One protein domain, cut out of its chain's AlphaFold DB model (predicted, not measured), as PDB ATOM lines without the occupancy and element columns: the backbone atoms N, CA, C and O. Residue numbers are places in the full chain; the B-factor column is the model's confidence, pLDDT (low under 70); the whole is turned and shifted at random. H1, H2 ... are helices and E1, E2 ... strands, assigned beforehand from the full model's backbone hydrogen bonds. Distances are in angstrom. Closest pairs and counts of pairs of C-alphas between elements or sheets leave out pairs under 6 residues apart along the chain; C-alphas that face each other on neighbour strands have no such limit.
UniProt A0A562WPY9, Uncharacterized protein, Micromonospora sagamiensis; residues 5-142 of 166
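AT A GLANCE: This is residues 5 to 142 of the 166 residues of an uncharacterized protein of Micromonospora sagamiensis (UniProt A0A562WPY9). A small, staggered sheet of three strands, E1, E7 and E6, has the short helices H2 and H3 on opposite faces, and long loops and three two-strand hairpins make up much of the rest. H1 and the hairpin E2 and E3 form one end, the hairpin E4 and E5 lies by H2, and the hairpin E8 and E9 carries a long loop, residues 124 to 135, away from the body. The printed part has 138 residues, with four named helices and nine named strands in the order E1 H1 E2 E3 H2 E4 E5 E6 H3 E7 H4 E8 E9; its class is mixed, with under half of the residues in named elements. The sheet order is E1, E7, E6, antiparallel throughout. The whole is compact, with a radius of gyration of the C-alphas of 15.1 A and spans of 42 by 40 by 26 A.

IN THESE COORDINATES: Find C-alpha 5 at (-31.494, 44.354, 12.767); E1 runs from there to residue 8, 10.2 A. Read on to H1, residues 28 to 34, 10.2 A, then E2, residues 35 to 37, and E3, residues 43 to 45. H2 takes residues 48 to 54, 10.0 A, E4 56 to 58, E5 63 to 65 and E6 70 to 72. H3 spans residues 73 to 80, 10.6 A. Look for E7 from C-alpha 103 at (-32.346, 34.083, 14.759) to residue 108, 16.5 A. H4 is residues 109 to 112, E8 121 to 123, and E9 136 to 138, ending at C-alpha 138 (-34.333, 38.992, 23.638).

HOW THE PARTS SIT: Start at E7, the inner strand: E1 pairs with its residues 103 to 106, with N 5 and O 106 at 2.8 A, and E6 with 106 to 108, with N 71 and O 107 at 2.8 A. H2 stands up from the sheet over E6 at a height of 8.6 A; their closest C-alphas, Ile 54 and Phe 70, are 4.9 A apart. On the opposite face, H3 has a height of 6.1 A and is over none of the strands; its closest C-alpha pair with E7 is Val 73 and Leu 105, 5.6 A. H4 only grazes the sheet with residues 109 to 112. H1 is not on this sheet; the closest C-alphas of H1 and E3 are Lys 34 and Ala 45, 6.0 A. In the hairpins, find N 36 and O 44 at 2.8 A for E2 and E3, N 56 and O 65 at 2.8 A for E4 and E5, and N 123 and O 136 at 2.8 A for E8 and E9. Every O i to N i+4 pair is within hydrogen-bond range in H1 and H3, 2 of 3 in H2, and H4 is too short for one.

THE WHOLE: The farthest C-alphas, Asp 40 and Ala 142, are 47.2 A apart. The printed part has no cut, and the links E1 to H1, H3 to E7 and E8 to E9 are long. Mean pLDDT of the printed part is 94.6, and no printed residue is under 70.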
ATOM      1  N   VAL A   5     -30.803  45.271  13.677       96.81
ATOM      2  CA  VAL A   5     -31.494  44.354  12.767       96.81
ATOM      3  C   VAL A   5     -31.840  43.100  13.552       96.81
ATOM      4  O   VAL A   5     -30.998  42.584  14.284       96.81
ATOM      5  N   GLY A   6     -33.072  42.620  13.412       96.69
ATOM      6  CA  GLY A   6     -33.529  41.375  14.016       96.69
ATOM      7  C   GLY A   6     -34.226  40.499  12.986       96.69
ATOM      8  O   GLY A   6     -35.031  41.012  12.210       96.69
ATOM      9  N   GLY A   7     -33.932  39.200  12.981       96.12
ATOM     10  CA  GLY A   7     -34.642  38.244  12.131       96.12
ATOM     11  C   GLY A   7     -33.981  36.872  12.042       96.12
ATOM     12  O   GLY A   7     -32.839  36.688  12.466       96.12
ATOM     13  N   ASP A   8     -34.712  35.927  11.456       95.31
ATOM     14  CA  ASP A   8     -34.166  34.649  11.009       95.31
ATOM     15  C   ASP A   8     -33.355  34.868   9.727       95.31
ATOM     16  O   ASP A   8     -33.901  35.219   8.678       95.31
ATOM     17  N   LEU A   9     -32.037  34.684   9.812       94.25
ATOM     18  CA  LEU A   9     -31.144  34.763   8.650       94.25
ATOM     19  C   LEU A   9     -30.940  33.400   7.980       94.25
ATOM     20  O   LEU A   9     -30.184  33.292   7.015       94.25
ATOM     21  N   ASN A  10     -31.574  32.348   8.504       91.31
ATOM     22  CA  ASN A  10     -31.532  30.968   8.030       91.31
ATOM     23  C   ASN A  10     -30.114  30.354   7.956       91.31
ATOM     24  O   ASN A  10     -29.956  29.211   7.515       91.31
ATOM     25  N   SER A  11     -29.101  31.066   8.449       93.19
ATOM     26  CA  SER A  11     -27.678  30.725   8.451       93.19
ATOM     27  C   SER A  11     -27.067  31.061   9.818       93.19
ATOM     28  O   SER A  11     -27.617  31.848  10.593       93.19
ATOM     29  N   THR A  12     -25.949  30.410  10.129       96.31
ATOM     30  CA  THR A  12     -25.173  30.649  11.349       96.31
ATOM     31  C   THR A  12     -23.846  31.334  11.006       96.31
ATOM     32  O   THR A  12     -23.549  31.528   9.834       96.31
ATOM     33  N   ALA A  13     -23.046  31.702  12.004       97.44
ATOM     34  CA  ALA A  13     -21.729  32.303  11.792       97.44
ATOM     35  C   ALA A  13     -20.600  31.305  12.087       97.44
ATOM     36  O   ALA A  13     -20.799  30.301  12.776       97.44
ATOM     37  N   SER A  14     -19.402  31.583  11.578       96.94
ATOM     38  CA  SER A  14     -18.199  30.829  11.949       96.94
ATOM     39  C   SER A  14     -17.831  31.110  13.404       96.94
ATOM     40  O   SER A  14     -18.136  32.177  13.915       96.94
ATOM     41  N   GLY A  15     -17.176  30.182  14.100       95.88
ATOM     42  CA  GLY A  15     -16.680  30.412  15.462       95.88
ATOM     43  C   GLY A  15     -17.022  29.276  16.429       95.88
ATOM     44  O   GLY A  15     -18.153  28.791  16.439       95.88
ATOM     45  N   PRO A  16     -16.066  28.842  17.270       95.19
ATOM     46  CA  PRO A  16     -16.210  27.625  18.074       95.19
ATOM     47  C   PRO A  16     -17.164  27.778  19.267       95.19
ATOM     48  O   PRO A  16     -17.591  26.783  19.841       95.19
ATOM     49  N   HIS A  17     -17.488  29.009  19.659       95.56
ATOM     50  CA  HIS A  17     -18.384  29.305  20.777       95.56
ATOM     51  C   HIS A  17     -19.873  29.267  20.378       95.56
ATOM     52  O   HIS A  17     -20.747  29.344  21.244       95.56
ATOM     53  N   LEU A  18     -20.169  29.164  19.077       96.75
ATOM     54  CA  LEU A  18     -21.528  29.047  18.557       96.75
ATOM     55  C   LEU A  18     -21.983  27.582  18.542       96.75
ATOM     56  O   LEU A  18     -21.156  26.694  18.314       96.75
ATOM     57  N   PRO A  19     -23.292  27.311  18.709       95.25
ATOM     58  CA  PRO A  19     -23.835  25.968  18.565       95.25
ATOM     59  C   PRO A  19     -23.458  25.337  17.225       95.25
ATOM     60  O   PRO A  19     -23.730  25.902  16.166       95.25
ATOM     61  N   GLN A  20     -22.875  24.143  17.283       92.62
ATOM     62  CA  GLN A  20     -22.521  23.366  16.103       92.62
ATOM     63  C   GLN A  20     -23.546  22.260  15.866       92.62
ATOM     64  O   GLN A  20     -24.044  21.635  16.804       92.62
ATOM     65  N   ARG A  21     -23.843  22.010  14.591       92.62
ATOM     66  CA  ARG A  21     -24.641  20.867  14.150       92.62
ATOM     67  C   ARG A  21     -23.714  19.733  13.730       92.62
ATOM     68  O   ARG A  21     -22.762  19.960  12.988       92.62
ATOM     69  N   ASP A  22     -24.048  18.515  14.132       93.12
ATOM     70  CA  ASP A  22     -23.496  17.306  13.529       93.12
ATOM     71  C   ASP A  22     -24.078  17.130  12.119       93.12
ATOM     72  O   ASP A  22     -25.223  16.712  11.917       93.12
ATOM     73  N   TRP A  23     -23.277  17.487  11.118       94.06
ATOM     74  CA  TRP A  23     -23.679  17.411   9.719       94.06
ATOM     75  C   TRP A  23     -23.666  15.995   9.144       94.06
ATOM     76  O   TRP A  23     -24.322  15.768   8.125       94.06
ATOM     77  N   ALA A  24     -22.990  15.037   9.791       91.12
ATOM     78  CA  ALA A  24     -23.049  13.632   9.394       91.12
ATOM     79  C   ALA A  24     -24.414  13.022   9.751       91.12
ATOM     80  O   ALA A  24     -24.981  12.266   8.960       91.12
ATOM     81  N   ALA A  25     -24.984  13.421  10.893       92.38
ATOM     82  CA  ALA A  25     -26.338  13.042  11.302       92.38
ATOM     83  C   ALA A  25     -27.449  13.838  10.588       92.38
ATOM     84  O   ALA A  25     -28.616  13.435  10.598       92.38
ATOM     85  N   ALA A  26     -27.126  14.975   9.965       92.62
ATOM     86  CA  ALA A  26     -28.109  15.828   9.307       92.62
ATOM     87  C   ALA A  26     -28.671  15.204   8.012       92.62
ATOM     88  O   ALA A  26     -27.956  14.671   7.153       92.62
ATOM     89  N   GLY A  27     -29.983  15.343   7.811       90.25
ATOM     90  CA  GLY A  27     -30.646  14.926   6.573       90.25
ATOM     91  C   GLY A  27     -30.166  15.712   5.344       90.25
ATOM     92  O   GLY A  27     -29.676  16.836   5.459       90.25
ATOM     93  N   TYR A  28     -30.348  15.137   4.149       90.50
ATOM     94  CA  TYR A  28     -29.872  15.734   2.888       90.50
ATOM     95  C   TYR A  28     -30.379  17.174   2.684       90.50
ATOM     96  O   TYR A  28     -29.596  18.046   2.323       90.50
ATOM     97  N   ARG A  29     -31.666  17.442   2.961       88.81
ATOM     98  CA  ARG A  29     -32.262  18.778   2.778       88.81
ATOM     99  C   ARG A  29     -31.591  19.828   3.661       88.81
ATOM    100  O   ARG A  29     -31.278  20.910   3.185       88.81
ATOM    101  N   ALA A  30     -31.332  19.489   4.926       89.25
ATOM    102  CA  ALA A  30     -30.669  20.392   5.860       89.25
ATOM    103  C   ALA A  30     -29.235  20.704   5.414       89.25
ATOM    104  O   ALA A  30     -28.823  21.857   5.483       89.25
ATOM    105  N   ARG A  31     -28.500  19.699   4.916       92.31
ATOM    106  CA  ARG A  31     -27.167  19.899   4.331       92.31
ATOM    107  C   ARG A  31     -27.220  20.803   3.101       92.31
ATOM    108  O   ARG A  31     -26.526  21.807   3.065       92.31
ATOM    109  N   ALA A  32     -28.101  20.507   2.149       88.25
ATOM    110  CA  ALA A  32     -28.222  21.270   0.908       88.25
ATOM    111  C   ALA A  32     -28.602  22.749   1.118       88.25
ATOM    112  O   ALA A  32     -28.285  23.579   0.275       88.25
ATOM    113  N   GLN A  33     -29.298  23.077   2.211       88.50
ATOM    114  CA  GLN A  33     -29.779  24.436   2.482       88.50
ATOM    115  C   GLN A  33     -28.875  25.257   3.407       88.50
ATOM    116  O   GLN A  33     -28.980  26.479   3.406       88.50
ATOM    117  N   LYS A  34     -28.081  24.609   4.268       90.88
ATOM    118  CA  LYS A  34     -27.411  25.277   5.401       90.88
ATOM    119  C   LYS A  34     -25.947  24.877   5.586       90.88
ATOM    120  O   LYS A  34     -25.314  25.347   6.529       90.88
ATOM    121  N   ALA A  35     -25.430  23.977   4.755       93.50
ATOM    122  CA  ALA A  35     -24.079  23.457   4.875       93.50
ATOM    123  C   ALA A  35     -23.310  23.578   3.564       93.50
ATOM    124  O   ALA A  35     -23.881  23.639   2.477       93.50
ATOM    125  N   ARG A  36     -21.988  23.535   3.692       94.25
ATOM    126  CA  ARG A  36     -21.044  23.422   2.589       94.25
ATOM    127  C   ARG A  36     -20.334  22.081   2.679       94.25
ATOM    128  O   ARG A  36     -19.931  21.673   3.768       94.25
ATOM    129  N   GLN A  37     -20.178  21.421   1.537       94.56
ATOM    130  CA  GLN A  37     -19.332  20.241   1.426       94.56
ATOM    131  C   GLN A  37     -17.901  20.659   1.084       94.56
ATOM    132  O   GLN A  37     -17.685  21.450   0.163       94.56
ATOM    133  N   HIS A  38     -16.935  20.116   1.813       92.88
ATOM    134  CA  HIS A  38     -15.510  20.285   1.550       92.88
ATOM    135  C   HIS A  38     -15.006  19.249   0.536       92.88
ATOM    136  O   HIS A  38     -15.655  18.219   0.336       92.88
ATOM    137  N   PRO A  39     -13.838  19.475  -0.099       94.94
ATOM    138  CA  PRO A  39     -13.266  18.528  -1.062       94.94
ATOM    139  C   PRO A  39     -13.018  17.118  -0.506       94.94
ATOM    140  O   PRO A  39     -13.033  16.152  -1.263       94.94
ATOM    141  N   ASP A  40     -12.816  16.987   0.808       94.62
ATOM    142  CA  ASP A  40     -12.649  15.707   1.511       94.62
ATOM    143  C   ASP A  40     -13.981  14.979   1.796       94.62
ATOM    144  O   ASP A  40     -14.000  13.902   2.391       94.62
ATOM    145  N   GLY A  41     -15.105  15.559   1.367       91.25
ATOM    146  CA  GLY A  41     -16.448  15.022   1.546       91.25
ATOM    147  C   GLY A  41     -17.107  15.377   2.878       91.25
ATOM    148  O   GLY A  41     -18.293  15.069   3.047       91.25
ATOM    149  N   THR A  42     -16.395  16.041   3.796       92.19
ATOM    150  CA  THR A  42     -16.957  16.506   5.072       92.19
ATOM    151  C   THR A  42     -17.909  17.683   4.869       92.19
ATOM    152  O   THR A  42     -17.854  18.394   3.867       92.19
ATOM    153  N   TRP A  43     -18.823  17.877   5.819       94.06
ATOM    154  CA  TRP A  43     -19.812  18.954   5.784       94.06
ATOM    155  C   TRP A  43     -19.632  19.874   6.987       94.06
ATOM    156  O   TRP A  43     -19.534  19.403   8.121       94.06
ATOM    157  N   THR A  44     -19.657  21.182   6.749       93.75
ATOM    158  CA  THR A  44     -19.705  22.205   7.806       93.75
ATOM    159  C   THR A  44     -20.848  23.170   7.551       93.75
ATOM    160  O   THR A  44     -21.414  23.190   6.461       93.75
ATOM    161  N   ALA A  45     -21.181  23.999   8.539       95.06
ATOM    162  CA  ALA A  45     -22.152  25.062   8.330       95.06
ATOM    163  C   ALA A  45     -21.680  25.999   7.209       95.06
ATOM    164  O   ALA A  45     -20.484  26.269   7.092       95.06
ATOM    165  N   ASP A  46     -22.617  26.477   6.392       95.00
ATOM    166  CA  ASP A  46     -22.355  27.564   5.453       95.00
ATOM    167  C   ASP A  46     -22.590  28.896   6.170       95.00
ATOM    168  O   ASP A  46     -23.728  29.240   6.508       95.00
ATOM    169  N   THR A  47     -21.495  29.595   6.468       96.81
ATOM    170  CA  THR A  47     -21.483  30.765   7.359       96.81
ATOM    171  C   THR A  47     -21.304  32.089   6.630       96.81
ATOM    172  O   THR A  47     -21.416  33.142   7.253       96.81
ATOM    173  N   ASP A  48     -21.060  32.056   5.317       95.12
ATOM    174  CA  ASP A  48     -20.632  33.228   4.545       95.12
ATOM    175  C   ASP A  48     -21.631  34.393   4.631       95.12
ATOM    176  O   ASP A  48     -21.218  35.547   4.713       95.12
ATOM    177  N   ALA A  49     -22.938  34.113   4.671       94.38
ATOM    178  CA  ALA A  49     -23.961  35.155   4.750       94.38
ATOM    179  C   ALA A  49     -23.887  35.958   6.060       94.38
ATOM    180  O   ALA A  49     -23.936  37.188   6.033       94.38
ATOM    181  N   VAL A  50     -23.760  35.281   7.207       97.69
ATOM    182  CA  VAL A  50     -23.674  35.961   8.508       97.69
ATOM    183  C   VAL A  50     -22.272  36.525   8.724       97.69
ATOM    184  O   VAL A  50     -22.142  37.667   9.167       97.69
ATOM    185  N   ASP A  51     -21.231  35.783   8.340       98.25
ATOM    186  CA  ASP A  51     -19.836  36.228   8.426       98.25
ATOM    187  C   ASP A  51     -19.579  37.480   7.579       98.25
ATOM    188  O   ASP A  51     -18.805  38.337   7.985       98.25
ATOM    189  N   HIS A  52     -20.258  37.660   6.445       97.88
ATOM    190  CA  HIS A  52     -20.179  38.914   5.691       97.88
ATOM    191  C   HIS A  52     -20.660  40.117   6.521       97.88
ATOM    192  O   HIS A  52     -20.072  41.196   6.471       97.88
ATOM    193  N   LEU A  53     -21.707  39.940   7.334       97.88
ATOM    194  CA  LEU A  53     -22.270  41.015   8.153       97.88
ATOM    195  C   LEU A  53     -21.405  41.314   9.382       97.88
ATOM    196  O   LEU A  53     -21.117  42.484   9.652       97.88
ATOM    197  N   ILE A  54     -21.012  40.271  10.122       98.25
ATOM    198  CA  ILE A  54     -20.369  40.408  11.442       98.25
ATOM    199  C   ILE A  54     -18.857  40.172  11.438       98.25
ATOM    200  O   ILE A  54     -18.194  40.440  12.436       98.25
ATOM    201  N   GLY A  55     -18.319  39.685  10.325       98.25
ATOM    202  CA  GLY A  55     -16.940  39.249  10.152       98.25
ATOM    203  C   GLY A  55     -16.775  37.733  10.266       98.25
ATOM    204  O   GLY A  55     -17.502  37.042  10.987       98.25
ATOM    205  N   ARG A  56     -15.774  37.199   9.570       98.12
ATOM    206  CA  ARG A  56     -15.353  35.805   9.721       98.12
ATOM    207  C   ARG A  56     -14.579  35.650  11.025       98.12
ATOM    208  O   ARG A  56     -13.805  36.525  11.407       98.12
ATOM    209  N   TRP A  57     -14.789  34.538  11.720       97.88
ATOM    210  CA  TRP A  57     -14.021  34.224  12.916       97.88
ATOM    211  C   TRP A  57     -12.569  33.898  12.560       97.88
ATOM    212  O   TRP A  57     -12.301  32.964  11.802       97.88
ATOM    213  N   ASN A  58     -11.639  34.636  13.154       97.06
ATOM    214  CA  ASN A  58     -10.215  34.369  13.092       97.06
ATOM    215  C   ASN A  58      -9.794  33.564  14.337       97.06
ATOM    216  O   ASN A  58      -9.883  34.076  15.460       97.06
ATOM    217  N   PRO A  59      -9.348  32.305  14.167       95.38
ATOM    218  CA  PRO A  59      -8.967  31.455  15.289       95.38
ATOM    219  C   PRO A  59      -7.680  31.908  15.987       95.38
ATOM    220  O   PRO A  59      -7.531  31.617  17.168       95.38
ATOM    221  N   ASP A  60      -6.793  32.632  15.303       96.50
ATOM    222  CA  ASP A  60      -5.500  33.054  15.854       96.50
ATOM    223  C   ASP A  60      -5.649  34.285  16.751       96.50
ATOM    224  O   ASP A  60      -5.011  34.404  17.797       96.50
ATOM    225  N   THR A  61      -6.514  35.219  16.351       95.31
ATOM    226  CA  THR A  61      -6.753  36.463  17.098       95.31
ATOM    227  C   THR A  61      -7.949  36.372  18.037       95.31
ATOM    228  O   THR A  61      -8.132  37.265  18.865       95.31
ATOM    229  N   HIS A  62      -8.755  35.310  17.922       93.25
ATOM    230  CA  HIS A  62     -10.031  35.138  18.614       93.25
ATOM    231  C   HIS A  62     -10.984  36.327  18.406       93.25
ATOM    232  O   HIS A  62     -11.626  36.812  19.346       93.25
ATOM    233  N   ARG A  63     -11.042  36.846  17.174       94.75
ATOM    234  CA  ARG A  63     -11.838  38.025  16.798       94.75
ATOM    235  C   ARG A  63     -12.521  37.833  15.449       94.75
ATOM    236  O   ARG A  63     -12.268  36.874  14.729       94.75
ATOM    237  N   ARG A  64     -13.425  38.761  15.141       97.38
ATOM    238  CA  ARG A  64     -14.098  38.883  13.849       97.38
ATOM    239  C   ARG A  64     -13.297  39.803  12.931       97.38
ATOM    240  O   ARG A  64     -13.045  40.944  13.321       97.38
ATOM    241  N   ASP A  65     -12.987  39.325  11.732       97.38
ATOM    242  CA  ASP A  65     -12.291  40.074  10.681       97.38
ATOM    243  C   ASP A  65     -13.189  40.231   9.437       97.38
ATOM    244  O   ASP A  65     -14.083  39.420   9.202       97.38
ATOM    245  N   ASP A  66     -12.964  41.282   8.643       96.31
ATOM    246  CA  ASP A  66     -13.590  41.507   7.325       96.31
ATOM    247  C   ASP A  66     -15.138  41.551   7.276       96.31
ATOM    248  O   ASP A  66     -15.754  41.223   6.262       96.31
ATOM    249  N   GLY A  67     -15.791  41.989   8.357       96.81
ATOM    250  CA  GLY A  67     -17.247  42.191   8.402       96.81
ATOM    251  C   GLY A  67     -17.715  43.561   7.896       96.81
ATOM    252  O   GLY A  67     -16.981  44.549   7.937       96.81
ATOM    253  N   CYS A  68     -18.992  43.674   7.523       96.62
ATOM    254  CA  CYS A  68     -19.622  44.926   7.072       96.62
ATOM    255  C   CYS A  68     -20.003  45.919   8.193       96.62
ATOM    256  O   CYS A  68     -20.810  46.826   7.979       96.62
ATOM    257  N   GLY A  69     -19.431  45.782   9.392       96.56
ATOM    258  CA  GLY A  69     -19.620  46.729  10.497       96.56
ATOM    259  C   GLY A  69     -20.824  46.452  11.404       96.56
ATOM    260  O   GLY A  69     -21.187  47.319  12.212       96.56
ATOM    261  N   PHE A  70     -21.425  45.264  11.303       98.31
ATOM    262  CA  PHE A  70     -22.370  44.755  12.295       98.31
ATOM    263  C   PHE A  70     -21.667  43.890  13.342       98.31
ATOM    264  O   PHE A  70     -20.582  43.366  13.127       98.31
ATOM    265  N   HIS A  71     -22.307  43.756  14.498       98.06
ATOM    266  CA  HIS A  71     -21.861  42.958  15.632       98.06
ATOM    267  C   HIS A  71     -23.043  42.098  16.076       98.06
ATOM    268  O   HIS A  71     -24.141  42.625  16.284       98.06
ATOM    269  N   ALA A  72     -22.842  40.792  16.228       98.06
ATOM    270  CA  ALA A  72     -23.877  39.919  16.765       98.06
ATOM    271  C   ALA A  72     -24.065  40.178  18.264       98.06
ATOM    272  O   ALA A  72     -23.128  40.039  19.048       98.06
ATOM    273  N   VAL A  73     -25.288  40.503  18.691       98.38
ATOM    274  CA  VAL A  73     -25.596  40.743  20.113       98.38
ATOM    275  C   VAL A  73     -25.323  39.496  20.961       98.38
ATOM    276  O   VAL A  73     -24.837  39.615  22.082       98.38
ATOM    277  N   ALA A  74     -25.551  38.303  20.404       97.81
ATOM    278  CA  ALA A  74     -25.185  37.039  21.038       97.81
ATOM    279  C   ALA A  74     -23.679  36.969  21.352       97.81
ATOM    280  O   ALA A  74     -23.286  36.595  22.453       97.81
ATOM    281  N   GLU A  75     -22.822  37.395  20.422       97.06
ATOM    282  CA  GLU A  75     -21.375  37.417  20.645       97.06
ATOM    283  C   GLU A  75     -20.932  38.529  21.590       97.06
ATOM    284  O   GLU A  75     -19.968  38.342  22.322       97.06
ATOM    285  N   LEU A  76     -21.630  39.670  21.622       96.75
ATOM    286  CA  LEU A  76     -21.374  40.699  22.636       96.75
ATOM    287  C   LEU A  76     -21.623  40.146  24.047       96.75
ATOM    288  O   LEU A  76     -20.836  40.411  24.955       96.75
ATOM    289  N   ALA A  77     -22.679  39.347  24.216       96.81
ATOM    290  CA  ALA A  77     -22.973  38.665  25.470       96.81
ATOM    291  C   ALA A  77     -21.927  37.597  25.810       96.81
ATOM    292  O   ALA A  77     -21.432  37.556  26.936       96.81
ATOM    293  N   TRP A  78     -21.530  36.779  24.829       96.81
ATOM    294  CA  TRP A  78     -20.455  35.802  25.008       96.81
ATOM    295  C   TRP A  78     -19.122  36.473  25.364       96.81
ATOM    296  O   TRP A  78     -18.457  36.048  26.296       96.81
ATOM    297  N   ALA A  79     -18.748  37.566  24.700       95.00
ATOM    298  CA  ALA A  79     -17.522  38.299  25.005       95.00
ATOM    299  C   ALA A  79     -17.535  38.903  26.422       95.00
ATOM    300  O   ALA A  79     -16.487  38.984  27.061       95.00
ATOM    301  N   ALA A  80     -18.708  39.308  26.926       95.56
ATOM    302  CA  ALA A  80     -18.869  39.794  28.295       95.56
ATOM    303  C   ALA A  80     -18.833  38.666  29.342       95.56
ATOM    304  O   ALA A  80     -18.421  38.901  30.478       95.56
ATOM    305  N   ASN A  81     -19.245  37.447  28.978       95.44
ATOM    306  CA  ASN A  81     -19.153  36.267  29.835       95.44
ATOM    307  C   ASN A  81     -18.909  34.974  29.023       95.44
ATOM    308  O   ASN A  81     -19.858  34.225  28.753       95.44
ATOM    309  N   PRO A  82     -17.641  34.655  28.692       94.12
ATOM    310  CA  PRO A  82     -17.310  33.524  27.816       94.12
ATOM    311  C   PRO A  82     -17.641  32.144  28.394       94.12
ATOM    312  O   PRO A  82     -17.624  31.151  27.668       94.12
ATOM    313  N   HIS A  83     -17.940  32.070  29.694       91.88
ATOM    314  CA  HIS A  83     -18.344  30.837  30.374       91.88
ATOM    315  C   HIS A  83     -19.811  30.469  30.127       91.88
ATOM    316  O   HIS A  83     -20.218  29.346  30.422       91.88
ATOM    317  N   THR A  84     -20.609  31.396  29.593       88.19
ATOM    318  CA  THR A  84     -22.004  31.129  29.240       88.19
ATOM    319  C   THR A  84     -22.081  30.670  27.791       88.19
ATOM    320  O   THR A  84     -21.773  31.422  26.869       88.19
ATOM    321  N   ALA A  85     -22.510  29.426  27.587       91.94
ATOM    322  CA  ALA A  85     -22.713  28.885  26.251       91.94
ATOM    323  C   ALA A  85     -23.841  29.633  25.522       91.94
ATOM    324  O   ALA A  85     -24.925  29.838  26.076       91.94
ATOM    325  N   LEU A  86     -23.609  29.983  24.256       96.25
ATOM    326  CA  LEU A  86     -24.681  30.441  23.381       96.25
ATOM    327  C   LEU A  86     -25.567  29.256  23.007       96.25
ATOM    328  O   LEU A  86     -25.083  28.165  22.709       96.25
ATOM    329  N   LEU A  87     -26.881  29.466  23.047       96.38
ATOM    330  CA  LEU A  87     -27.863  28.422  22.785       96.38
ATOM    331  C   LEU A  87     -28.358  28.482  21.333       96.38
ATOM    332  O   LEU A  87     -28.440  29.567  20.757       96.38
ATOM    333  N   PRO A  88     -28.763  27.340  20.746       96.62
ATOM    334  CA  PRO A  88     -29.497  27.332  19.486       96.62
ATOM    335  C   PRO A  88     -30.804  28.113  19.601       96.62
ATOM    336  O   PRO A  88     -31.447  28.064  20.653       96.62
ATOM    337  N   THR A  89     -31.249  28.732  18.511       97.12
ATOM    338  CA  THR A  89     -32.513  29.492  18.469       97.12
ATOM    339  C   THR A  89     -33.683  28.677  17.933       97.12
ATOM    340  O   THR A  89     -34.808  29.148  17.935       97.12
ATOM    341  N   VAL A  90     -33.452  27.418  17.564       94.88
ATOM    342  CA  VAL A  90     -34.501  26.462  17.194       94.88
ATOM    343  C   VAL A  90     -34.647  25.422  18.301       94.88
ATOM    344  O   VAL A  90     -33.656  25.005  18.915       94.88
ATOM    345  N   ASN A  91     -35.878  24.989  18.559       92.94
ATOM    346  CA  ASN A  91     -36.177  23.943  19.527       92.94
ATOM    347  C   ASN A  91     -35.511  22.606  19.169       92.94
ATOM    348  O   ASN A  91     -35.073  22.356  18.041       92.94
ATOM    349  N   ASP A  92     -35.356  21.761  20.181       87.12
ATOM    350  CA  ASP A  92     -34.738  20.450  20.040       87.12
ATOM    351  C   ASP A  92     -35.667  19.476  19.302       87.12
ATOM    352  O   ASP A  92     -36.882  19.658  19.240       87.12
ATOM    353  N   GLY A  93     -35.090  18.443  18.687       82.75
ATOM    354  CA  GLY A  93     -35.848  17.445  17.923       82.75
ATOM    355  C   GLY A  93     -36.444  17.944  16.600       82.75
ATOM    356  O   GLY A  93     -36.942  17.127  15.833       82.75
ATOM    357  N   ILE A  94     -36.350  19.244  16.292       82.94
ATOM    358  CA  ILE A  94     -36.757  19.807  14.994       82.94
ATOM    359  C   ILE A  94     -35.768  19.410  13.892       82.94
ATOM    360  O   ILE A  94     -36.159  19.106  12.769       82.94
ATOM    361  N   ASN A  95     -34.473  19.390  14.216       82.62
ATOM    362  CA  ASN A  95     -33.406  19.131  13.258       82.62
ATOM    363  C   ASN A  95     -32.496  17.988  13.722       82.62
ATOM    364  O   ASN A  95     -31.925  18.038  14.814       82.62
ATOM    365  N   ALA A  96     -32.303  16.991  12.857       85.94
ATOM    366  CA  ALA A  96     -31.301  15.949  13.066       85.94
ATOM    367  C   ALA A  96     -29.883  16.551  13.109       85.94
ATOM    368  O   ALA A  96     -29.574  17.478  12.355       85.94
ATOM    369  N   GLY A  97     -29.040  16.031  14.004       83.00
ATOM    370  CA  GLY A  97     -27.691  16.550  14.250       83.00
ATOM    371  C   GLY A  97     -27.635  17.801  15.133       83.00
ATOM    372  O   GLY A  97     -26.556  18.330  15.373       83.00
ATOM    373  N   GLY A  98     -28.774  18.288  15.632       87.19
ATOM    374  CA  GLY A  98     -28.846  19.447  16.520       87.19
ATOM    375  C   GLY A  98     -29.293  20.735  15.827       87.19
ATOM    376  O   GLY A  98     -29.513  20.800  14.613       87.19
ATOM    377  N   SER A  99     -29.467  21.783  16.624       89.56
ATOM    378  CA  SER A  99     -29.981  23.080  16.177       89.56
ATOM    379  C   SER A  99     -28.872  24.130  16.144       89.56
ATOM    380  O   SER A  99     -27.892  24.036  16.876       89.56
ATOM    381  N   LEU A 100     -29.049  25.134  15.290       92.56
ATOM    382  CA  LEU A 100     -28.123  26.253  15.121       92.56
ATOM    383  C   LEU A 100     -28.690  27.522  15.772       92.56
ATOM    384  O   LEU A 100     -29.873  27.579  16.122       92.56
ATOM    385  N   LEU A 101     -27.843  28.538  15.910       96.81
ATOM    386  CA  LEU A 101     -28.264  29.922  16.115       96.81
ATOM    387  C   LEU A 101     -28.477  30.542  14.726       96.81
ATOM    388  O   LEU A 101     -27.510  30.676  13.969       96.81
ATOM    389  N   ILE A 102     -29.736  30.833  14.385       96.38
ATOM    390  CA  ILE A 102     -30.145  31.411  13.087       96.38
ATOM    391  C   ILE A 102     -31.029  32.656  13.230       96.38
ATOM    392  O   ILE A 102     -31.126  33.440  12.290       96.38
ATOM    393  N   ASP A 103     -31.614  32.869  14.410       98.00
ATOM    394  CA  ASP A 103     -32.346  34.083  14.759       98.00
ATOM    395  C   ASP A 103     -31.371  35.080  15.388       98.00
ATOM    396  O   ASP A 103     -30.926  34.921  16.531       98.00
ATOM    397  N   TRP A 104     -31.005  36.103  14.623       98.19
ATOM    398  CA  TRP A 104     -29.956  37.045  14.993       98.19
ATOM    399  C   TRP A 104     -30.530  38.393  15.408       98.19
ATOM    400  O   TRP A 104     -31.466  38.909  14.801       98.19
ATOM    401  N   LEU A 105     -29.893  38.996  16.412       98.44
ATOM    402  CA  LEU A 105     -29.944  40.429  16.676       98.44
ATOM    403  C   LEU A 105     -28.563  40.999  16.336       98.44
ATOM    404  O   LEU A 105     -27.565  40.588  16.934       98.44
ATOM    405  N   LEU A 106     -28.503  41.915  15.373       98.50
ATOM    406  CA  LEU A 106     -27.274  42.535  14.883       98.50
ATOM    407  C   LEU A 106     -27.301  44.035  15.163       98.50
ATOM    408  O   LEU A 106     -28.238  44.727  14.773       98.50
ATOM    409  N   ALA A 107     -26.257  44.551  15.800       98.31
ATOM    410  CA  ALA A 107     -26.088  45.976  16.067       98.31
ATOM    411  C   ALA A 107     -24.951  46.523  15.208       98.31
ATOM    412  O   ALA A 107     -23.873  45.935  15.173       98.31
ATOM    413  N   ASN A 108     -25.146  47.653  14.528       98.12
ATOM    414  CA  ASN A 108     -24.007  48.333  13.909       98.12
ATOM    415  C   ASN A 108     -23.105  48.976  14.979       98.12
ATOM    416  O   ASN A 108     -23.494  49.112  16.142       98.12
ATOM    417  N   THR A 109     -21.905  49.420  14.596       95.88
ATOM    418  CA  THR A 109     -20.943  50.037  15.534       95.88
ATOM    419  C   THR A 109     -21.540  51.180  16.364       95.88
ATOM    420  O   THR A 109     -21.254  51.275  17.554       95.88
ATOM    421  N   ALA A 110     -22.405  52.016  15.780       95.88
ATOM    422  CA  ALA A 110     -23.051  53.120  16.494       95.88
ATOM    423  C   ALA A 110     -24.120  52.655  17.504       95.88
ATOM    424  O   ALA A 110     -24.351  53.333  18.496       95.88
ATOM    425  N   MET A 111     -24.776  51.518  17.261       97.25
ATOM    426  CA  MET A 111     -25.762  50.931  18.176       97.25
ATOM    427  C   MET A 111     -25.115  50.079  19.270       97.25
ATOM    428  O   MET A 111     -25.701  49.890  20.330       97.25
ATOM    429  N   ARG A 112     -23.897  49.577  19.039       95.44
ATOM    430  CA  ARG A 112     -23.201  48.653  19.945       95.44
ATOM    431  C   ARG A 112     -23.116  49.161  21.386       95.44
ATOM    432  O   ARG A 112     -23.291  48.371  22.305       95.44
ATOM    433  N   THR A 113     -22.875  50.454  21.594       94.31
ATOM    434  CA  THR A 113     -22.773  51.063  22.936       94.31
ATOM    435  C   THR A 113     -24.101  51.126  23.688       94.31
ATOM    436  O   THR A 113     -24.103  51.384  24.886       94.31
ATOM    437  N   HIS A 114     -25.220  50.916  22.996       96.62
ATOM    438  CA  HIS A 114     -26.560  50.903  23.576       96.62
ATOM    439  C   HIS A 114     -27.033  49.495  23.932       96.62
ATOM    440  O   HIS A 114     -28.070  49.355  24.566       96.62
ATOM    441  N   VAL A 115     -26.320  48.445  23.528       97.31
ATOM    442  CA  VAL A 115     -26.689  47.065  23.853       97.31
ATOM    443  C   VAL A 115     -26.178  46.733  25.249       97.31
ATOM    444  O   VAL A 115     -24.978  46.840  25.494       97.31
ATOM    445  N   ASP A 116     -27.059  46.286  26.146       96.56
ATOM    446  CA  ASP A 116     -26.635  45.664  27.402       96.56
ATOM    447  C   ASP A 116     -26.198  44.214  27.119       96.56
ATOM    448  O   ASP A 116     -27.056  43.359  26.862       96.56
ATOM    449  N   PRO A 117     -24.892  43.892  27.159       94.50
ATOM    450  CA  PRO A 117     -24.421  42.554  26.822       94.50
ATOM    451  C   PRO A 117     -24.901  41.485  27.817       94.50
ATOM    452  O   PRO A 117     -25.007  40.323  27.442       94.50
ATOM    453  N   GLY A 118     -25.247  41.849  29.058       95.12
ATOM    454  CA  GLY A 118     -25.745  40.903  30.065       95.12
ATOM    455  C   GLY A 118     -27.202  40.478  29.863       95.12
ATOM    456  O   GLY A 118     -27.690  39.585  30.553       95.12
ATOM    457  N   SER A 119     -27.908  41.112  28.924       96.56
ATOM    458  CA  SER A 119     -29.351  40.936  28.734       96.56
ATOM    459  C   SER A 119     -29.737  39.969  27.610       96.56
ATOM    460  O   SER A 119     -30.912  39.607  27.495       96.56
ATOM    461  N   TYR A 120     -28.780  39.556  26.767       97.81
ATOM    462  CA  TYR A 120     -29.063  38.630  25.673       97.81
ATOM    463  C   TYR A 120     -29.534  37.285  26.221       97.81
ATOM    464  O   TYR A 120     -28.870  36.664  27.053       97.81
ATOM    465  N   ARG A 121     -30.673  36.804  25.724       97.62
ATOM    466  CA  ARG A 121     -31.235  35.529  26.157       97.62
ATOM    467  C   ARG A 121     -31.984  34.834  25.038       97.62
ATOM    468  O   ARG A 121     -32.817  35.434  24.368       97.62
ATOM    469  N   VAL A 122     -31.736  33.534  24.922       97.69
ATOM    470  CA  VAL A 122     -32.584  32.600  24.184       97.69
ATOM    471  C   VAL A 122     -33.494  31.901  25.191       97.69
ATOM    472  O   VAL A 122     -33.020  31.282  26.146       97.69
ATOM    473  N   HIS A 123     -34.804  32.014  25.007       96.75
ATOM    474  CA  HIS A 123     -35.797  31.459  25.924       96.75
ATOM    475  C   HIS A 123     -36.247  30.082  25.445       96.75
ATOM    476  O   HIS A 123     -36.838  29.946  24.375       96.75
ATOM    477  N   VAL A 124     -35.981  29.057  26.253       94.25
ATOM    478  CA  VAL A 124     -36.451  27.690  26.003       94.25
ATOM    479  C   VAL A 124     -37.856  27.540  26.599       94.25
ATOM    480  O   VAL A 124     -38.006  27.732  27.809       94.25
ATOM    481  N   PRO A 125     -38.891  27.214  25.801       92.56
ATOM    482  CA  PRO A 125     -40.236  27.011  26.329       92.56
ATOM    483  C   PRO A 125     -40.288  25.835  27.316       92.56
ATOM    484  O   PRO A 125     -39.671  24.794  27.092       92.56
ATOM    485  N   ALA A 126     -41.054  25.985  28.400       91.88
ATOM    486  CA  ALA A 126     -41.067  25.019  29.501       91.88
ATOM    487  C   ALA A 126     -41.805  23.704  29.188       91.88
ATOM    488  O   ALA A 126     -41.519  22.684  29.812       91.88
ATOM    489  N   GLN A 127     -42.774  23.712  28.267       91.50
ATOM    490  CA  GLN A 127     -43.653  22.566  28.013       91.50
ATOM    491  C   GLN A 127     -43.902  22.351  26.520       91.50
ATOM    492  O   GLN A 127     -43.887  23.296  25.730       91.50
ATOM    493  N   ARG A 128     -44.135  21.084  26.159       89.88
ATOM    494  CA  ARG A 128     -44.527  20.648  24.815       89.88
ATOM    495  C   ARG A 128     -46.061  20.513  24.709       89.88
ATOM    496  O   ARG A 128     -46.684  20.185  25.717       89.88
ATOM    497  N   PRO A 129     -46.658  20.675  23.512       91.00
ATOM    498  CA  PRO A 129     -46.000  21.081  22.269       91.00
ATOM    499  C   PRO A 129     -45.492  22.521  22.363       91.00
ATOM    500  O   PRO A 129     -46.109  23.367  23.006       91.00
ATOM    501  N   TYR A 130     -44.334  22.786  21.758       91.75
ATOM    502  CA  TYR A 130     -43.799  24.141  21.735       91.75
ATOM    503  C   TYR A 130     -44.693  25.042  20.871       91.75
ATOM    504  O   TYR A 130     -45.203  24.579  19.851       91.75
ATOM    505  N   PRO A 131     -44.875  26.321  21.247       91.94
ATOM    506  CA  PRO A 131     -45.731  27.245  20.500       91.94
ATOM    507  C   PRO A 131     -45.148  27.641  19.134       91.94
ATOM    508  O   PRO A 131     -45.868  28.140  18.277       91.94
ATOM    509  N   SER A 132     -43.846  27.432  18.939       94.25
ATOM    510  CA  SER A 132     -43.113  27.624  17.690       94.25
ATOM    511  C   SER A 132     -41.945  26.637  17.659       94.25
ATOM    512  O   SER A 132     -41.486  26.161  18.701       94.25
ATOM    513  N   ASP A 133     -41.462  26.305  16.472       92.44
ATOM    514  CA  ASP A 133     -40.179  25.643  16.261       92.44
ATOM    515  C   ASP A 133     -38.987  26.564  16.578       92.44
ATOM    516  O   ASP A 133     -37.938  26.062  16.981       92.44
ATOM    517  N   HIS A 134     -39.162  27.887  16.517       96.19
ATOM    518  CA  HIS A 134     -38.182  28.880  16.959       96.19
ATOM    519  C   HIS A 134     -38.336  29.219  18.451       96.19
ATOM    520  O   HIS A 134     -39.402  29.108  19.066       96.19
ATOM    521  N   ARG A 135     -37.229  29.644  19.056       96.44
ATOM    522  CA  ARG A 135     -37.129  30.140  20.429       96.44
ATOM    523  C   ARG A 135     -37.142  31.659  20.411       96.44
ATOM    524  O   ARG A 135     -36.525  32.286  19.555       96.44
ATOM    525  N   LEU A 136     -37.792  32.257  21.406       96.62
ATOM    526  CA  LEU A 136     -37.747  33.703  21.589       96.62
ATOM    527  C   LEU A 136     -36.312  34.138  21.920       96.62
ATOM    528  O   LEU A 136     -35.686  33.585  22.826       96.62
ATOM    529  N   VAL A 137     -35.830  35.165  21.223       98.00
ATOM    530  CA  VAL A 137     -34.547  35.824  21.482       98.00
ATOM    531  C   VAL A 137     -34.814  37.246  21.963       98.00
ATOM    532  O   VAL A 137     -35.574  37.982  21.339       98.00
ATOM    533  N   THR A 138     -34.193  37.643  23.070       98.06
ATOM    534  CA  THR A 138     -34.333  38.992  23.638       98.06
ATOM    535  C   THR A 138     -32.978  39.610  23.935       98.06
ATOM    536  O   THR A 138     -32.042  38.895  24.278       98.06
ATOM    537  N   ALA A 139     -32.907  40.937  23.877       98.00
ATOM    538  CA  ALA A 139     -31.834  41.750  24.434       98.00
ATOM    539  C   ALA A 139     -32.400  43.122  24.835       98.00
ATOM    540  O   ALA A 139     -33.414  43.566  24.292       98.00
ATOM    541  N   THR A 140     -31.737  43.791  25.769       97.81
ATOM    542  CA  THR A 140     -32.078  45.123  26.265       97.81
ATOM    543  C   THR A 140     -31.211  46.169  25.578       97.81
ATOM    544  O   THR A 140     -29.997  46.009  25.433       97.81
ATOM    545  N   LEU A 141     -31.851  47.269  25.184       96.38
ATOM    546  CA  LEU A 141     -31.188  48.468  24.689       96.38
ATOM    547  C   LEU A 141     -31.327  49.589  25.722       96.38
ATOM    548  O   LEU A 141     -32.432  49.876  26.179       96.38
ATOM    549  N   ALA A 142     -30.215  50.227  26.068       93.06
ATOM    550  CA  ALA A 142     -30.145  51.352  26.985       93.06
ATOM    551  C   ALA A 142     -29.858  52.648  26.214       93.06
ATOM    552  O   ALA A 142     -28.805  52.829  25.591       93.06
TER     553      ALA A 142